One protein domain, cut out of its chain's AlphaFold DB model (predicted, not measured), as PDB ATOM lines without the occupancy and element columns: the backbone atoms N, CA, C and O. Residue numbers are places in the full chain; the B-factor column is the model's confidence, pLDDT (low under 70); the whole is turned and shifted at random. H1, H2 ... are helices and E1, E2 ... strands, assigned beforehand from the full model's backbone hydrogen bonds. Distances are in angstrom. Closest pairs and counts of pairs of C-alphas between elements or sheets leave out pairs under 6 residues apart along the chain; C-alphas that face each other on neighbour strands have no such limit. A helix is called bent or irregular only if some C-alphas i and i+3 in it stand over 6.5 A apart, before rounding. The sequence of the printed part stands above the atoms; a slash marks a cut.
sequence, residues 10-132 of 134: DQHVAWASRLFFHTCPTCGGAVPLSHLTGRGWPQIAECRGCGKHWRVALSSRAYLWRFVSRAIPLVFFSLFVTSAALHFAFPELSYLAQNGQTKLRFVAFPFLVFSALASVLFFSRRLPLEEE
ATOM      1  N   ASP A  10      12.417  31.178 -14.297       71.81
ATOM      2  CA  ASP A  10      12.821  30.381 -13.126       71.81
ATOM      3  C   ASP A  10      11.960  29.125 -12.970       71.81
ATOM      4  O   ASP A  10      12.450  28.077 -12.553       71.81
ATOM      5  N   GLN A  11      10.673  29.211 -13.317       69.00
ATOM      6  CA  GLN A  11       9.774  28.058 -13.299       69.00
ATOM      7  C   GLN A  11      10.126  27.049 -14.395       69.00
ATOM      8  O   GLN A  11      10.178  25.854 -14.109       69.00
ATOM      9  N   HIS A  12      10.441  27.506 -15.609       69.81
ATOM     10  CA  HIS A  12      10.913  26.636 -16.687       69.81
ATOM     11  C   HIS A  12      12.262  26.001 -16.358       69.81
ATOM     12  O   HIS A  12      12.441  24.812 -16.599       69.81
ATOM     13  N   VAL A  13      13.188  26.739 -15.742       69.00
ATOM     14  CA  VAL A  13      14.481  26.204 -15.292       69.00
ATOM     15  C   VAL A  13      14.286  25.193 -14.157       69.00
ATOM     16  O   VAL A  13      14.868  24.109 -14.182       69.00
ATOM     17  N   ALA A  14      13.416  25.478 -13.185       66.31
ATOM     18  CA  ALA A  14      13.071  24.535 -12.120       66.31
ATOM     19  C   ALA A  14      12.369  23.275 -12.660       66.31
ATOM     20  O   ALA A  14      12.611  22.168 -12.184       66.31
ATOM     21  N   TRP A  15      11.514  23.415 -13.671       71.50
ATOM     22  CA  TRP A  15      10.874  22.287 -14.339       71.50
ATOM     23  C   TRP A  15      11.868  21.470 -15.177       71.50
ATOM     24  O   TRP A  15      11.920  20.249 -15.043       71.50
ATOM     25  N   ALA A  16      12.712  22.128 -15.972       66.00
ATOM     26  CA  ALA A  16      13.710  21.481 -16.819       66.00
ATOM     27  C   ALA A  16      14.774  20.767 -15.982       66.00
ATOM     28  O   ALA A  16      15.117  19.622 -16.253       66.00
ATOM     29  N   SER A  17      15.241  21.396 -14.905       65.81
ATOM     30  CA  SER A  17      16.175  20.775 -13.963       65.81
ATOM     31  C   SER A  17      15.596  19.501 -13.347       65.81
ATOM     32  O   SER A  17      16.299  18.497 -13.284       65.81
ATOM     33  N   ARG A  18      14.295  19.461 -13.009       68.44
ATOM     34  CA  ARG A  18      13.640  18.224 -12.542       68.44
ATOM     35  C   ARG A  18      13.756  17.074 -13.542       68.44
ATOM     36  O   ARG A  18      13.735  15.936 -13.100       68.44
ATOM     37  N   LEU A  19      13.888  17.320 -14.847       67.69
ATOM     38  CA  LEU A  19      14.086  16.244 -15.829       67.69
ATOM     39  C   LEU A  19      15.425  15.514 -15.645       67.69
ATOM     40  O   LEU A  19      15.513  14.333 -15.966       67.69
ATOM     41  N   PHE A  20      16.428  16.185 -15.073       71.69
ATOM     42  CA  PHE A  20      17.773  15.651 -14.839       71.69
ATOM     43  C   PHE A  20      18.005  15.170 -13.399       71.69
ATOM     44  O   PHE A  20      19.095  14.689 -13.078       71.69
ATOM     45  N   PHE A  21      16.984  15.262 -12.536       76.62
ATOM     46  CA  PHE A  21      17.045  14.810 -11.147       76.62
ATOM     47  C   PHE A  21      15.974  13.758 -10.836       76.62
ATOM     48  O   PHE A  21      14.784  13.925 -11.120       76.62
ATOM     49  N   HIS A  22      16.400  12.668 -10.203       76.94
ATOM     50  CA  HIS A  22      15.499  11.728  -9.562       76.94
ATOM     51  C   HIS A  22      15.100  12.304  -8.204       76.94
ATOM     52  O   HIS A  22      15.912  12.930  -7.519       76.94
ATOM     53  N   THR A  23      13.846  12.122  -7.809       81.75
ATOM     54  CA  THR A  23      13.392  12.490  -6.468       81.75
ATOM     55  C   THR A  23      13.887  11.451  -5.475       81.75
ATOM     56  O   THR A  23      13.722  10.249  -5.694       81.75
ATOM     57  N   CYS A  24      14.502  11.915  -4.393       82.38
ATOM     58  CA  CYS A  24      14.914  11.071  -3.288       82.38
ATOM     59  C   CYS A  24      13.669  10.562  -2.547       82.38
ATOM     60  O   CYS A  24      12.844  11.384  -2.143       82.38
ATOM     61  N   PRO A  25      13.527   9.246  -2.330       80.62
ATOM     62  CA  PRO A  25      12.341   8.691  -1.680       80.62
ATOM     63  C   PRO A  25      12.260   9.019  -0.180       80.62
ATOM     64  O   PRO A  25      11.177   8.936   0.386       80.62
ATOM     65  N   THR A  26      13.362   9.420   0.466       84.12
ATOM     66  CA  THR A  26      13.366   9.774   1.898       84.12
ATOM     67  C   THR A  26      13.058  11.246   2.154       84.12
ATOM     68  O   THR A  26      12.215  11.557   2.985       84.12
ATOM     69  N   CYS A  27      13.730  12.168   1.455       83.88
ATOM     70  CA  CYS A  27      13.623  13.609   1.728       83.88
ATOM     71  C   CYS A  27      12.980  14.431   0.601       83.88
ATOM     72  O   CYS A  27      12.855  15.646   0.726       83.88
ATOM     73  N   GLY A  28      12.639  13.819  -0.539       81.31
ATOM     74  CA  GLY A  28      12.165  14.537  -1.730       81.31
ATOM     75  C   GLY A  28      13.233  15.393  -2.430       81.31
ATOM     76  O   GLY A  28      12.932  16.059  -3.420       81.31
ATOM     77  N   GLY A  29      14.479  15.376  -1.944       82.19
ATOM     78  CA  GLY A  29      15.615  16.081  -2.535       82.19
ATOM     79  C   GLY A  29      16.019  15.542  -3.911       82.19
ATOM     80  O   GLY A  29      15.531  14.513  -4.373       82.19
ATOM     81  N   ALA A  30      16.938  16.236  -4.578       83.12
ATOM     82  CA  ALA A  30      17.399  15.879  -5.918       83.12
ATOM     83  C   ALA A  30      18.570  14.882  -5.881       83.12
ATOM     84  O   ALA A  30      19.578  15.132  -5.218       83.12
ATOM     85  N   VAL A  31      18.451  13.790  -6.636       84.81
ATOM     86  CA  VAL A  31      19.525  12.826  -6.921       84.81
ATOM     87  C   VAL A  31      19.912  12.968  -8.400       84.81
ATOM     88  O   VAL A  31      19.041  12.837  -9.265       84.81
ATOM     89  N   PRO A  32      21.171  13.290  -8.737       80.81
ATOM     90  CA  PRO A  32      21.575  13.535 -10.121       80.81
ATOM     91  C   PRO A  32      21.562  12.249 -10.957       80.81
ATOM     92  O   PRO A  32      22.290  11.303 -10.664       80.81
ATOM     93  N   LEU A  33      20.778  12.229 -12.044       75.62
ATOM     94  CA  LEU A  33      20.697  11.059 -12.933       75.62
ATOM     95  C   LEU A  33      22.005  10.770 -13.675       75.62
ATOM     96  O   LEU A  33      22.266   9.616 -14.014       75.62
ATOM     97  N   SER A  34      22.835  11.787 -13.916       75.06
ATOM     98  CA  SER A  34      24.133  11.627 -14.584       75.06
ATOM     99  C   SER A  34      25.063  10.665 -13.842       75.06
ATOM    100  O   SER A  34      25.812   9.937 -14.484       75.06
ATOM    101  N   HIS A  35      24.969  10.626 -12.509       76.75
ATOM    102  CA  HIS A  35      25.739   9.729 -11.643       76.75
ATOM    103  C   HIS A  35      25.087   8.356 -11.447       76.75
ATOM    104  O   HIS A  35      25.693   7.499 -10.822       76.75
ATOM    105  N   LEU A  36      23.857   8.158 -11.942       72.31
ATOM    106  CA  LEU A  36      23.135   6.878 -11.922       72.31
ATOM    107  C   LEU A  36      23.194   6.144 -13.274       72.31
ATOM    108  O   LEU A  36      22.901   4.953 -13.344       72.31
ATOM    109  N   THR A  37      23.518   6.855 -14.360       67.44
ATOM    110  CA  THR A  37      23.417   6.368 -15.753       67.44
ATOM    111  C   THR A  37      24.693   6.580 -16.583       67.44
ATOM    112  O   THR A  37      24.686   6.372 -17.795       67.44
ATOM    113  N   GLY A  38      25.792   6.991 -15.947       64.06
ATOM    114  CA  GLY A  38      27.104   7.222 -16.550       64.06
ATOM    115  C   GLY A  38      27.928   5.955 -16.839       64.06
ATOM    116  O   GLY A  38      27.432   4.827 -16.838       64.06
ATOM    117  N   ARG A  39      29.225   6.149 -17.127       57.25
ATOM    118  CA  ARG A  39      30.176   5.058 -17.412       57.25
ATOM    119  C   ARG A  39      30.681   4.420 -16.112       57.25
ATOM    120  O   ARG A  39      31.192   5.125 -15.251       57.25
ATOM    121  N   GLY A  40      30.589   3.092 -16.025       59.72
ATOM    122  CA  GLY A  40      31.050   2.282 -14.889       59.72
ATOM    123  C   GLY A  40      29.889   1.834 -14.003       59.72
ATOM    124  O   GLY A  40      29.217   2.664 -13.410       59.72
ATOM    125  N   TRP A  41      29.623   0.529 -13.948       62.12
ATOM    126  CA  TRP A  41      28.615  -0.075 -13.068       62.12
ATOM    127  C   TRP A  41      29.313  -0.712 -11.852       62.12
ATOM    128  O   TRP A  41      30.318  -1.390 -12.077       62.12
ATOM    129  N   PRO A  42      28.793  -0.583 -10.611       59.25
ATOM    130  CA  PRO A  42      27.573   0.124 -10.202       59.25
ATOM    131  C   PRO A  42      27.743   1.652 -10.112       59.25
ATOM    132  O   PRO A  42      28.805   2.165  -9.781       59.25
ATOM    133  N   GLN A  43      26.667   2.370 -10.428       79.50
ATOM    134  CA  GLN A  43      26.582   3.832 -10.415       79.50
ATOM    135  C   GLN A  43      25.957   4.297  -9.088       79.50
ATOM    136  O   GLN A  43      24.815   3.927  -8.797       79.50
ATOM    137  N   ILE A  44      26.689   5.095  -8.306       83.19
ATOM    138  CA  ILE A  44      26.253   5.623  -7.004       83.19
ATOM    139  C   ILE A  44      26.070   7.136  -7.126       83.19
ATOM    140  O   ILE A  44      26.952   7.841  -7.620       83.19
ATOM    141  N   ALA A  45      24.938   7.645  -6.650       85.19
ATOM    142  CA  ALA A  45      24.634   9.066  -6.620       85.19
ATOM    143  C   ALA A  45      24.231   9.521  -5.217       85.19
ATOM    144  O   ALA A  45      23.392   8.911  -4.555       85.19
ATOM    145  N   GLU A  46      24.790  10.645  -4.785       86.88
ATOM    146  CA  GLU A  46      24.436  11.272  -3.517       86.88
ATOM    147  C   GLU A  46      23.195  12.165  -3.672       86.88
ATOM    148  O   GLU A  46      23.059  12.940  -4.627       86.88
ATOM    149  N   CYS A  47      22.269  12.080  -2.718       87.12
ATOM    150  CA  CYS A  47      21.153  13.009  -2.634       87.12
ATOM    151  C   CYS A  47      21.608  14.366  -2.086       87.12
ATOM    152  O   CYS A  47      22.053  14.459  -0.947       87.12
ATOM    153  N   ARG A  48      21.345  15.449  -2.826       84.38
ATOM    154  CA  ARG A  48      21.679  16.824  -2.401       84.38
ATOM    155  C   ARG A  48      20.911  17.328  -1.173       84.38
ATOM    156  O   ARG A  48      21.256  18.373  -0.641       84.38
ATOM    157  N   GLY A  49      19.830  16.651  -0.780       83.62
ATOM    158  CA  GLY A  49      18.997  17.045   0.360       83.62
ATOM    159  C   GLY A  49      19.431  16.394   1.672       83.62
ATOM    160  O   GLY A  49      19.593  17.084   2.671       83.62
ATOM    161  N   CYS A  50      19.609  15.071   1.670       86.19
ATOM    162  CA  CYS A  50      19.902  14.293   2.879       86.19
ATOM    163  C   CYS A  50      21.309  13.677   2.924       86.19
ATOM    164  O   CYS A  50      21.631  13.021   3.910       86.19
ATOM    165  N   GLY A  51      22.126  13.818   1.873       84.69
ATOM    166  CA  GLY A  51      23.481  13.245   1.799       84.69
ATOM    167  C   GLY A  51      23.534  11.711   1.706       84.69
ATOM    168  O   GLY A  51      24.604  11.105   1.769       84.69
ATOM    169  N   LYS A  52      22.379  11.042   1.580       87.75
ATOM    170  CA  LYS A  52      22.308   9.583   1.418       87.75
ATOM    171  C   LYS A  52      22.740   9.164   0.018       87.75
ATOM    172  O   LYS A  52      22.433   9.852  -0.958       87.75
ATOM    173  N   HIS A  53      23.399   8.014  -0.061       88.69
ATOM    174  CA  HIS A  53      23.877   7.429  -1.307       88.69
ATOM    175  C   HIS A  53      22.825   6.473  -1.868       88.69
ATOM    176  O   HIS A  53      22.248   5.659  -1.147       88.69
ATOM    177  N   TRP A  54      22.562   6.608  -3.161       87.00
ATOM    178  CA  TRP A  54      21.569   5.836  -3.891       87.00
ATOM    179  C   TRP A  54      22.221   5.174  -5.087       87.00
ATOM    180  O   TRP A  54      22.983   5.811  -5.815       87.00
ATOM    181  N   ARG A  55      21.847   3.927  -5.339       87.00
ATOM    182  CA  ARG A  55      22.238   3.195  -6.541       87.00
ATOM    183  C   ARG A  55      21.015   2.644  -7.250       87.00
ATOM    184  O   ARG A  55      19.937   2.518  -6.668       87.00
ATOM    185  N   VAL A  56      21.177   2.288  -8.519       85.81
ATOM    186  CA  VAL A  56      20.117   1.608  -9.269       85.81
ATOM    187  C   VAL A  56      19.965   0.176  -8.746       85.81
ATOM    188  O   VAL A  56      20.912  -0.604  -8.780       85.81
ATOM    189  N   ALA A  57      18.752  -0.180  -8.327       85.69
ATOM    190  CA  ALA A  57      18.360  -1.488  -7.791       85.69
ATOM    191  C   ALA A  57      18.213  -2.570  -8.884       85.69
ATOM    192  O   ALA A  57      17.245  -3.331  -8.933       85.69
ATOM    193  N   LEU A  58      19.104  -2.566  -9.874       83.62
ATOM    194  CA  LEU A  58      19.082  -3.482 -11.011       83.62
ATOM    195  C   LEU A  58      20.504  -3.930 -11.311       83.62
ATOM    196  O   LEU A  58      21.429  -3.129 -11.282       83.62
ATOM    197  N   SER A  59      20.674  -5.191 -11.699       84.75
ATOM    198  CA  SER A  59      21.912  -5.605 -12.357       84.75
ATOM    199  C   SER A  59      22.026  -4.932 -13.730       84.75
ATOM    200  O   SER A  59      21.012  -4.621 -14.364       84.75
ATOM    201  N   SER A  60      23.245  -4.769 -14.251       81.75
ATOM    202  CA  SER A  60      23.462  -4.158 -15.572       81.75
ATOM    203  C   SER A  60      22.678  -4.871 -16.685       81.75
ATOM    204  O   SER A  60      22.145  -4.222 -17.584       81.75
ATOM    205  N   ARG A  61      22.535  -6.204 -16.598       86.56
ATOM    206  CA  ARG A  61      21.722  -7.001 -17.534       86.56
ATOM    207  C   ARG A  61      20.231  -6.675 -17.418       86.56
ATOM    208  O   ARG A  61      19.575  -6.476 -18.437       86.56
ATOM    209  N   ALA A  62      19.699  -6.586 -16.198       86.44
ATOM    210  CA  ALA A  62      18.294  -6.250 -15.969       86.44
ATOM    211  C   ALA A  62      17.973  -4.807 -16.391       86.44
ATOM    212  O   ALA A  62      16.908  -4.549 -16.956       86.44
ATOM    213  N   TYR A  63      18.907  -3.877 -16.167       85.75
ATOM    214  CA  TYR A  63      18.818  -2.512 -16.675       85.75
ATOM    215  C   TYR A  63      18.743  -2.493 -18.203       85.75
ATOM    216  O   TYR A  63      17.801  -1.923 -18.754       85.75
ATOM    217  N   LEU A  64      19.679  -3.165 -18.884       86.31
ATOM    218  CA  LEU A  64      19.709  -3.223 -20.345       86.31
ATOM    219  C   LEU A  64      18.418  -3.829 -20.904       86.31
ATOM    220  O   LEU A  64      17.816  -3.266 -21.813       86.31
ATOM    221  N   TRP A  65      17.948  -4.931 -20.317       89.56
ATOM    222  CA  TRP A  65      16.698  -5.564 -20.727       89.56
ATOM    223  C   TRP A  65      15.501  -4.621 -20.587       89.56
ATOM    224  O   TRP A  65      14.682  -4.511 -21.500       89.56
ATOM    225  N   ARG A  66      15.400  -3.885 -19.474       88.12
ATOM    226  CA  ARG A  66      14.342  -2.879 -19.278       88.12
ATOM    227  C   ARG A  66      14.475  -1.706 -20.242       88.12
ATOM    228  O   ARG A  66      13.461  -1.219 -20.731       88.12
ATOM    229  N   PHE A  67      15.694  -1.267 -20.531       86.75
ATOM    230  CA  PHE A  67      15.942  -0.203 -21.496       86.75
ATOM    231  C   PHE A  67      15.475  -0.625 -22.895       86.75
ATOM    232  O   PHE A  67      14.684   0.078 -23.521       86.75
ATOM    233  N   VAL A  68      15.860  -1.819 -23.346       89.12
ATOM    234  CA  VAL A  68      15.459  -2.351 -24.655       89.12
ATOM    235  C   VAL A  68      13.955  -2.612 -24.727       89.12
ATOM    236  O   VAL A  68      13.321  -2.254 -25.709       89.12
ATOM    237  N   SER A  69      13.354  -3.187 -23.684       90.38
ATOM    238  CA  SER A  69      11.926  -3.542 -23.694       90.38
ATOM    239  C   SER A  69      10.976  -2.371 -23.434       90.38
ATOM    240  O   SER A  69       9.801  -2.470 -23.772       90.38
ATOM    241  N   ARG A  70      11.436  -1.272 -22.818       88.06
ATOM    242  CA  ARG A  70      10.566  -0.141 -22.439       88.06
ATOM    243  C   ARG A  70      11.028   1.200 -22.988       88.06
ATOM    244  O   ARG A  70      10.206   1.929 -23.533       88.06
ATOM    245  N   ALA A  71      12.310   1.539 -22.852       87.81
ATOM    246  CA  ALA A  71      12.814   2.836 -23.302       87.81
ATOM    247  C   ALA A  71      12.835   2.924 -24.832       87.81
ATOM    248  O   ALA A  71      12.352   3.907 -25.385       87.81
ATOM    249  N   ILE A  72      13.325   1.885 -25.516       88.88
ATOM    250  CA  ILE A  72      13.406   1.869 -26.983       88.88
ATOM    251  C   ILE A  72      12.015   2.006 -27.635       88.88
ATOM    252  O   ILE A  72      11.847   2.924 -28.439       88.88
ATOM    253  N   PRO A  73      10.987   1.208 -27.274       91.75
ATOM    254  CA  PRO A  73       9.638   1.401 -27.810       91.75
ATOM    255  C   PRO A  73       9.081   2.799 -27.541       91.75
ATOM    256  O   PRO A  73       8.453   3.388 -28.417       91.75
ATOM    257  N   LEU A  74       9.351   3.364 -26.359       89.50
ATOM    258  CA  LEU A  74       8.907   4.713 -26.006       89.50
ATOM    259  C   LEU A  74       9.595   5.797 -26.849       89.50
ATOM    260  O   LEU A  74       8.975   6.810 -27.166       89.50
ATOM    261  N   VAL A  75      10.866   5.608 -27.211       91.31
ATOM    262  CA  VAL A  75      11.594   6.496 -28.130       91.31
ATOM    263  C   VAL A  75      10.998   6.410 -29.531       91.31
ATOM    264  O   VAL A  75      10.705   7.440 -30.127       91.31
ATOM    265  N   PHE A  76      10.760   5.205 -30.054       91.81
ATOM    266  CA  PHE A  76      10.143   5.052 -31.375       91.81
ATOM    267  C   PHE A  76       8.738   5.646 -31.424       91.81
ATOM    268  O   PHE A  76       8.409   6.369 -32.362       91.81
ATOM    269  N   PHE A  77       7.931   5.398 -30.393       91.31
ATOM    270  CA  PHE A  77       6.599   5.977 -30.281       91.31
ATOM    271  C   PHE A  77       6.652   7.509 -30.236       91.31
ATOM    272  O   PHE A  77       5.924   8.166 -30.976       91.31
ATOM    273  N   SER A  78       7.542   8.097 -29.426       89.81
ATOM    274  CA  SER A  78       7.651   9.556 -29.323       89.81
ATOM    275  C   SER A  78       8.156  10.195 -30.615       89.81
ATOM    276  O   SER A  78       7.627  11.224 -31.033       89.81
ATOM    277  N   LEU A  79       9.116   9.565 -31.296       90.75
ATOM    278  CA  LEU A  79       9.585   9.993 -32.613       90.75
ATOM    279  C   LEU A  79       8.466   9.941 -33.654       90.75
ATOM    280  O   LEU A  79       8.321  10.885 -34.425       90.75
ATOM    281  N   PHE A  80       7.660   8.877 -33.663       90.06
ATOM    282  CA  PHE A  80       6.541   8.742 -34.591       90.06
ATOM    283  C   PHE A  80       5.474   9.815 -34.351       90.06
ATOM    284  O   PHE A  80       5.081  10.512 -35.284       90.06
ATOM    285  N   VAL A  81       5.064  10.007 -33.094       91.38
ATOM    286  CA  VAL A  81       4.084  11.034 -32.710       91.38
ATOM    287  C   VAL A  81       4.602  12.436 -33.028       91.38
ATOM    288  O   VAL A  81       3.875  13.233 -33.612       91.38
ATOM    289  N   THR A  82       5.859  12.736 -32.699       89.25
ATOM    290  CA  THR A  82       6.462  14.050 -32.973       89.25
ATOM    291  C   THR A  82       6.609  14.288 -34.470       89.25
ATOM    292  O   THR A  82       6.309  15.377 -34.942       89.25
ATOM    293  N   SER A  83       7.012  13.272 -35.233       87.75
ATOM    294  CA  SER A  83       7.079  13.346 -36.694       87.75
ATOM    295  C   SER A  83       5.711  13.670 -37.296       87.75
ATOM    296  O   SER A  83       5.583  14.631 -38.055       87.75
ATOM    297  N   ALA A  84       4.668  12.935 -36.892       87.69
ATOM    298  CA  ALA A  84       3.300  13.199 -37.323       87.69
ATOM    299  C   ALA A  84       2.853  14.616 -36.930       87.69
ATOM    300  O   ALA A  84       2.372  15.365 -37.776       87.69
ATOM    301  N   ALA A  85       3.079  15.024 -35.681       89.25
ATOM    302  CA  ALA A  85       2.732  16.359 -35.202       89.25
ATOM    303  C   ALA A  85       3.436  17.468 -35.998       89.25
ATOM    304  O   ALA A  85       2.799  18.458 -36.346       89.25
ATOM    305  N   LEU A  86       4.719  17.298 -36.335       87.81
ATOM    306  CA  LEU A  86       5.464  18.251 -37.161       87.81
ATOM    307  C   LEU A  86       4.908  18.321 -38.586       87.81
ATOM    308  O   LEU A  86       4.777  19.421 -39.113       87.81
ATOM    309  N   HIS A  87       4.528  17.188 -39.181       85.56
ATOM    310  CA  HIS A  87       3.871  17.171 -40.491       85.56
ATOM    311  C   HIS A  87       2.540  17.934 -40.492       85.56
ATOM    312  O   HIS A  87       2.272  18.668 -41.440       85.56
ATOM    313  N   PHE A  88       1.722  17.785 -39.445       85.00
ATOM    314  CA  PHE A  88       0.425  18.462 -39.348       85.00
ATOM    315  C   PHE A  88       0.543  19.944 -38.976       85.00
ATOM    316  O   PHE A  88      -0.155  20.774 -39.549       85.00
ATOM    317  N   ALA A  89       1.402  20.285 -38.014       87.62
ATOM    318  CA  ALA A  89       1.512  21.648 -37.495       87.62
ATOM    319  C   ALA A  89       2.389  22.554 -38.371       87.62
ATOM    320  O   ALA A  89       2.161  23.761 -38.428       87.62
ATOM    321  N   PHE A  90       3.392  21.985 -39.046       87.31
ATOM    322  CA  PHE A  90       4.395  22.733 -39.801       87.31
ATOM    323  C   PHE A  90       4.703  22.038 -41.134       87.31
ATOM    324  O   PHE A  90       5.781  21.456 -41.302       87.31
ATOM    325  N   PRO A  91       3.796  22.118 -42.124       83.44
ATOM    326  CA  PRO A  91       3.993  21.474 -43.423       83.44
ATOM    327  C   PRO A  91       5.269  21.954 -44.135       83.44
ATOM    328  O   PRO A  91       5.904  21.168 -44.838       83.44
ATOM    329  N   GLU A  92       5.718  23.184 -43.865       85.81
ATOM    330  CA  GLU A  92       6.992  23.765 -44.329       85.81
ATOM    331  C   GLU A  92       8.235  22.949 -43.935       85.81
ATOM    332  O   GLU A  92       9.274  23.003 -44.599       85.81
ATOM    333  N   LEU A  93       8.151  22.177 -42.847       84.12
ATOM    334  CA  LEU A  93       9.226  21.295 -42.391       84.12
ATOM    335  C   LEU A  93       9.232  19.959 -43.131       84.12
ATOM    336  O   LEU A  93      10.093  19.127 -42.858       84.12
ATOM    337  N   SER A  94       8.315  19.744 -44.068       83.75
ATOM    338  CA  SER A  94       8.227  18.530 -44.863       83.75
ATOM    339  C   SER A  94       8.464  18.803 -46.348       83.75
ATOM    340  O   SER A  94       8.335  19.928 -46.832       83.75
ATOM    341  N   TYR A  95       8.911  17.790 -47.078       83.12
ATOM    342  CA  TYR A  95       9.076  17.845 -48.527       83.12
ATOM    343  C   TYR A  95       8.732  16.492 -49.139       83.12
ATOM    344  O   TYR A  95       8.924  15.447 -48.515       83.12
ATOM    345  N   LEU A  96       8.224  16.514 -50.367       85.00
ATOM    346  CA  LEU A  96       7.946  15.298 -51.117       85.00
ATOM    347  C   LEU A  96       9.245  14.831 -51.778       85.00
ATOM    348  O   LEU A  96       9.843  15.552 -52.577       85.00
ATOM    349  N   ALA A  97       9.725  13.652 -51.402       84.81
ATOM    350  CA  ALA A  97      10.886  13.055 -52.039       84.81
ATOM    351  C   ALA A  97      10.502  12.464 -53.405       84.81
ATOM    352  O   ALA A  97       9.342  12.140 -53.657       84.81
ATOM    353  N   GLN A  98      11.492  12.273 -54.281       80.94
ATOM    354  CA  GLN A  98      11.293  11.761 -55.647       80.94
ATOM    355  C   GLN A  98      10.602  10.385 -55.707       80.94
ATOM    356  O   GLN A  98      10.030  10.027 -56.728       80.94
ATOM    357  N   ASN A  99      10.617   9.626 -54.611       85.06
ATOM    358  CA  ASN A  99       9.928   8.343 -54.471       85.06
ATOM    359  C   ASN A  99       8.464   8.469 -53.993       85.06
ATOM    360  O   ASN A  99       7.873   7.471 -53.589       85.06
ATOM    361  N   GLY A 100       7.900   9.680 -53.960       80.62
ATOM    362  CA  GLY A 100       6.536   9.950 -53.496       80.62
ATOM    363  C   GLY A 100       6.362   9.952 -51.974       80.62
ATOM    364  O   GLY A 100       5.251  10.155 -51.493       80.62
ATOM    365  N   GLN A 101       7.429   9.737 -51.197       83.06
ATOM    366  CA  GLN A 101       7.349   9.764 -49.736       83.06
ATOM    367  C   GLN A 101       7.531  11.181 -49.202       83.06
ATOM    368  O   GLN A 101       8.511  11.857 -49.523       83.06
ATOM    369  N   THR A 102       6.636  11.607 -48.316       80.31
ATOM    370  CA  THR A 102       6.811  12.845 -47.557       80.31
ATOM    371  C   THR A 102       7.881  12.628 -46.492       80.31
ATOM    372  O   THR A 102       7.760  11.749 -45.642       80.31
ATOM    373  N   LYS A 103       8.952  13.419 -46.544       84.69
ATOM    374  CA  LYS A 103      10.067  13.368 -45.595       84.69
ATOM    375  C   LYS A 103      10.155  14.672 -44.819       84.69
ATOM    376  O   LYS A 103       9.824  15.737 -45.335       84.69
ATOM    377  N   LEU A 104      10.640  14.593 -43.584       85.00
ATOM    378  CA  LEU A 104      10.979  15.774 -42.798       85.00
ATOM    379  C   LEU A 104      12.318  16.356 -43.261       85.00
ATOM    380  O   LEU A 104      13.278  15.633 -43.538       85.00
ATOM    381  N   ARG A 105      12.385  17.682 -43.325       87.50
ATOM    382  CA  ARG A 105      13.615  18.445 -43.531       87.50
ATOM    383  C   ARG A 105      14.525  18.289 -42.319       87.50
ATOM    384  O   ARG A 105      14.066  18.091 -41.197       87.50
ATOM    385  N   PHE A 106      15.826  18.481 -42.529       86.25
ATOM    386  CA  PHE A 106      16.822  18.388 -41.458       86.25
ATOM    387  C   PHE A 106      16.552  19.350 -40.286       86.25
ATOM    388  O   PHE A 106      16.861  19.036 -39.144       86.25
ATOM    389  N   VAL A 107      15.888  20.482 -40.529       86.25
ATOM    390  CA  VAL A 107      15.465  21.431 -39.480       86.25
ATOM    391  C   VAL A 107      14.473  20.833 -38.464       86.25
ATOM    392  O   VAL A 107      14.356  21.344 -37.357       86.25
ATOM    393  N   ALA A 108      13.803  19.720 -38.780       86.06
ATOM    394  CA  ALA A 108      12.978  18.975 -37.827       86.06
ATOM    395  C   ALA A 108      13.814  18.168 -36.811       86.06
ATOM    396  O   ALA A 108      13.306  17.754 -35.768       86.06
ATOM    397  N   PHE A 109      15.101  17.940 -37.095       87.38
ATOM    398  CA  PHE A 109      15.977  17.080 -36.302       87.38
ATOM    399  C   PHE A 109      16.082  17.480 -34.819       87.38
ATOM    400  O   PHE A 109      15.955  16.588 -33.981       87.38
ATOM    401  N   PRO A 110      16.222  18.768 -34.436       87.31
ATOM    402  CA  PRO A 110      16.273  19.158 -33.025       87.31
ATOM    403  C   PRO A 110      15.028  18.737 -32.236       87.31
ATOM    404  O   PRO A 110      15.144  18.286 -31.097       87.31
ATOM    405  N   PHE A 111      13.842  18.818 -32.847       87.25
ATOM    406  CA  PHE A 111      12.580  18.414 -32.220       87.25
ATOM    407  C   PHE A 111      12.525  16.900 -31.998       87.25
ATOM    408  O   PHE A 111      12.133  16.433 -30.928       87.25
ATOM    409  N   LEU A 112      12.978  16.130 -32.990       87.75
ATOM    410  CA  LEU A 112      13.048  14.673 -32.904       87.75
ATOM    411  C   LEU A 112      14.070  14.216 -31.853       87.75
ATOM    412  O   LEU A 112      13.770  13.336 -31.047       87.75
ATOM    413  N   VAL A 113      15.247  14.849 -31.799       88.00
ATOM    414  CA  VAL A 113      16.267  14.574 -30.775       88.00
ATOM    415  C   VAL A 113      15.732  14.876 -29.381       88.00
ATOM    416  O   VAL A 113      15.881  14.051 -28.479       88.00
ATOM    417  N   PHE A 114      15.075  16.022 -29.200       87.62
ATOM    418  CA  PHE A 114      14.481  16.378 -27.916       87.62
ATOM    419  C   PHE A 114      13.405  15.369 -27.491       87.62
ATOM    420  O   PHE A 114      13.405  14.925 -26.345       87.62
ATOM    421  N   SER A 115      12.545  14.941 -28.421       88.50
ATOM    422  CA  SER A 115      11.539  13.901 -28.174       88.50
ATOM    423  C   SER A 115      12.167  12.571 -27.744       88.50
ATOM    424  O   SER A 115      11.730  11.958 -26.768       88.50
ATOM    425  N   ALA A 116      13.213  12.122 -28.441       87.62
ATOM    426  CA  ALA A 116      13.920  10.894 -28.091       87.62
ATOM    427  C   ALA A 116      14.586  11.001 -26.709       87.62
ATOM    428  O   ALA A 116      14.448  10.100 -25.877       87.62
ATOM    429  N   LEU A 117      15.260  12.121 -26.431       87.12
ATOM    430  CA  LEU A 117      15.919  12.361 -25.150       87.12
ATOM    431  C   LEU A 117      14.908  12.411 -23.999       87.12
ATOM    432  O   LEU A 117      15.151  11.820 -22.949       87.12
ATOM    433  N   ALA A 118      13.760  13.061 -24.196       85.94
ATOM    434  CA  ALA A 118      12.696  13.124 -23.200       85.94
ATOM    435  C   ALA A 118      12.173  11.725 -22.830       85.94
ATOM    436  O   ALA A 118      11.989  11.444 -21.645       85.94
ATOM    437  N   SER A 119      12.010  10.824 -23.807       87.25
ATOM    438  CA  SER A 119      11.629   9.425 -23.552       87.25
ATOM    439  C   SER A 119      12.675   8.682 -22.716       87.25
ATOM    440  O   SER A 119      12.322   7.967 -21.775       87.25
ATOM    441  N   VAL A 120      13.965   8.877 -23.012       84.88
ATOM    442  CA  VAL A 120      15.060   8.274 -22.233       84.88
ATOM    443  C   VAL A 120      15.091   8.833 -20.811       84.88
ATOM    444  O   VAL A 120      15.144   8.063 -19.856       84.88
ATOM    445  N   LEU A 121      14.993  10.153 -20.645       83.19
ATOM    446  CA  LEU A 121      14.948  10.790 -19.326       83.19
ATOM    447  C   LEU A 121      13.745  10.305 -18.512       83.19
ATOM    448  O   LEU A 121      13.886   9.988 -17.333       83.19
ATOM    449  N   PHE A 122      12.574  10.181 -19.137       84.00
ATOM    450  CA  PHE A 122      11.381   9.652 -18.484       84.00
ATOM    451  C   PHE A 122      11.574   8.211 -17.996       84.00
ATOM    452  O   PHE A 122      11.204   7.894 -16.864       84.00
ATOM    453  N   PHE A 123      12.188   7.351 -18.813       85.31
ATOM    454  CA  PHE A 123      12.547   5.995 -18.402       85.31
ATOM    455  C   PHE A 123      13.508   6.011 -17.208       85.31
ATOM    456  O   PHE A 123      13.261   5.335 -16.208       85.31
ATOM    457  N   SER A 124      14.563   6.821 -17.281       80.44
ATOM    458  CA  SER A 124      15.592   6.885 -16.244       80.44
ATOM    459  C   SER A 124      15.050   7.399 -14.903       80.44
ATOM    460  O   SER A 124      15.507   6.973 -13.846       80.44
ATOM    461  N   ARG A 125      14.015   8.249 -14.918       79.62
ATOM    462  CA  ARG A 125      13.291   8.714 -13.716       79.62
ATOM    463  C   ARG A 125      12.362   7.676 -13.083       79.62
ATOM    464  O   ARG A 125      11.771   7.950 -12.045       79.62
ATOM    465  N   ARG A 126      12.170   6.523 -13.724       82.25
ATOM    466  CA  ARG A 126      11.385   5.398 -13.195       82.25
ATOM    467  C   ARG A 126      12.260   4.211 -12.801       82.25
ATOM    468  O   ARG A 126      11.739   3.117 -12.571       82.25
ATOM    469  N   LEU A 127      13.577   4.392 -12.765       81.38
ATOM    470  CA  LEU A 127      14.478   3.345 -12.312       81.38
ATOM    471  C   LEU A 127      14.303   3.137 -10.804       81.38
ATOM    472  O   LEU A 127      14.228   4.110 -10.057       81.38
ATOM    473  N   PRO A 128      14.218   1.882 -10.339       83.94
ATOM    474  CA  PRO A 128      14.162   1.611  -8.915       83.94
ATOM    475  C   PRO A 128      15.512   1.979  -8.288       83.94
ATOM    476  O   PRO A 128      16.568   1.634  -8.829       83.94
ATOM    477  N   LEU A 129      15.463   2.694  -7.168       84.31
ATOM    478  CA  LEU A 129      16.638   3.090  -6.401       84.31
ATOM    479  C   LEU A 129      16.688   2.305  -5.094       84.31
ATOM    480  O   LEU A 129      15.665   2.132  -4.437       84.31
ATOM    481  N   GLU A 130      17.887   1.880  -4.724       87.25
ATOM    482  CA  GLU A 130      18.202   1.268  -3.436       87.25
ATOM    483  C   GLU A 130      19.182   2.165  -2.681       87.25
ATOM    484  O   GLU A 130      20.083   2.760  -3.280       87.25
ATOM    485  N   GLU A 131      18.971   2.284  -1.370       86.19
ATOM    486  CA  GLU A 131      19.904   2.971  -0.481       86.19
ATOM    487  C   GLU A 131      21.145   2.091  -0.315       86.19
ATOM    488  O   GLU A 131      21.033   0.904  -0.005       86.19
ATOM    489  N   GLU A 132      22.324   2.660  -0.551       80.88
ATOM    490  CA  GLU A 132      23.580   1.945  -0.345       80.88
ATOM    491  C   GLU A 132      24.036   2.144   1.107       80.88
ATOM    492  O   GLU A 132      24.254   3.291   1.515       80.88
TER     493      GLU A 132
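Overview. This is residues 10 to 132 of the 134 residues of an uncharacterized protein of Ruegeria sp. (strain TM1040) (UniProt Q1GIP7). Two long helices, the bent H2 and H3, make the length of the model: H2b and H3 run side by side in opposite ways, with a head of short strands at one end and the small hairpin E5 and E6 at the other. The head holds the hairpin E1 and E2 beside the sheet E3, E4 and E7, while H2a splays away from H3 at the head's end of the pair, and residues 10 to 16 of H1 stick out from the head. The printed part has 123 residues, with three named helices and seven named strands in the order H1, E1, E2, E3, E4, H2, E5, E6, H3, E7; the class is mixed, helices and strands. The three-strand sheet has the order E3, E4, E7 and is antiparallel, as are the two-strand sheets E1 and E2, and E5 and E6. The whole is loose, with a radius of gyration of the C-alphas of 18.2 A, and spans 57 by 38 by 20 A, only just flat.

Along the chain. H1 is residues 10 to 19, 14.4 A long, and begins at C-alpha 10 at (12.821, 30.381, -13.126). E1, residues 21 to 23, and E2, residues 30 to 32, each measure 6.4 A. E3 is residues 44 to 46, 6.9 A, and E4 is residues 53 to 56, 10.6 A. H2, residues 60 to 89, was assigned as one helix by its hydrogen bonds but is bent, with C-alphas 69 and 72 at 6.5 A. Its arms are H2a, residues 60 to 69, 14.1 A, and H2b, residues 72 to 89, 25.4 A, which ends at C-alpha 89 at (1.512, 21.648, -37.495). E5, residues 94 to 96, and E6, residues 102 to 104, each measure 7.0 A. H3, residues 106 to 124, is 27.7 A long and only just irregular: C-alphas 107 and 110 are 6.9 A apart. E7, residues 129 to 131, 6.8 A, ends at C-alpha 131 at (19.904, 2.971, -0.481).

Arrangement. In the sheet of three, E4 is the inner strand and E3 and E7 are the edge strands. E3 and E4 form a hairpin, with N 45 and O 54 at 2.8 A. E4 and E7 are antiparallel at 143 degrees, with N 130 and O 55 at 2.9 A. E1 and E2 form another hairpin, with N 22 and O 31 at 2.8 A; the closest C-alphas of E2 and E3 are those of Val 31 and Glu 46, 6.2 A apart. H1 and H3 are close but not clearly touching, their closest C-alphas being those of Leu 19 and Leu 121 at 6.5 A. H2a and H2b stand at 35.1 degrees, a tilt only just steep. H2b and H3 touch, opposite ways at 37 degrees, also only just steep; their closest C-alphas are those of Val 75 and Ala 116, 5.0 A apart. H2a and H3 are close but not clearly touching, with the C-alphas of Phe 67 and Phe 123 closest at 7.7 A. E5 and E6 form a hairpin, with N 95 and O 103 at 2.8 A; the closest C-alphas of H2b and E5 are those of His 87 and Ser 94, 6.3 A apart. H1 and H2b are apart. Every O i to N i+4 pair is within hydrogen-bond range in H2a and H2b, against 5 of 6 in H1 and 13 of 15 in H3.

Size, cuts and confidence. The two C-alphas farthest apart, those of Cys 50 and Gln 98, are 59.2 A from each other. The printed part has no cut. The link from E2 to E3, with 11 residues, is long. The mean pLDDT of the printed part is 82.6, and residues 11 to 14, 16 to 19 and 37 to 42 are under 70.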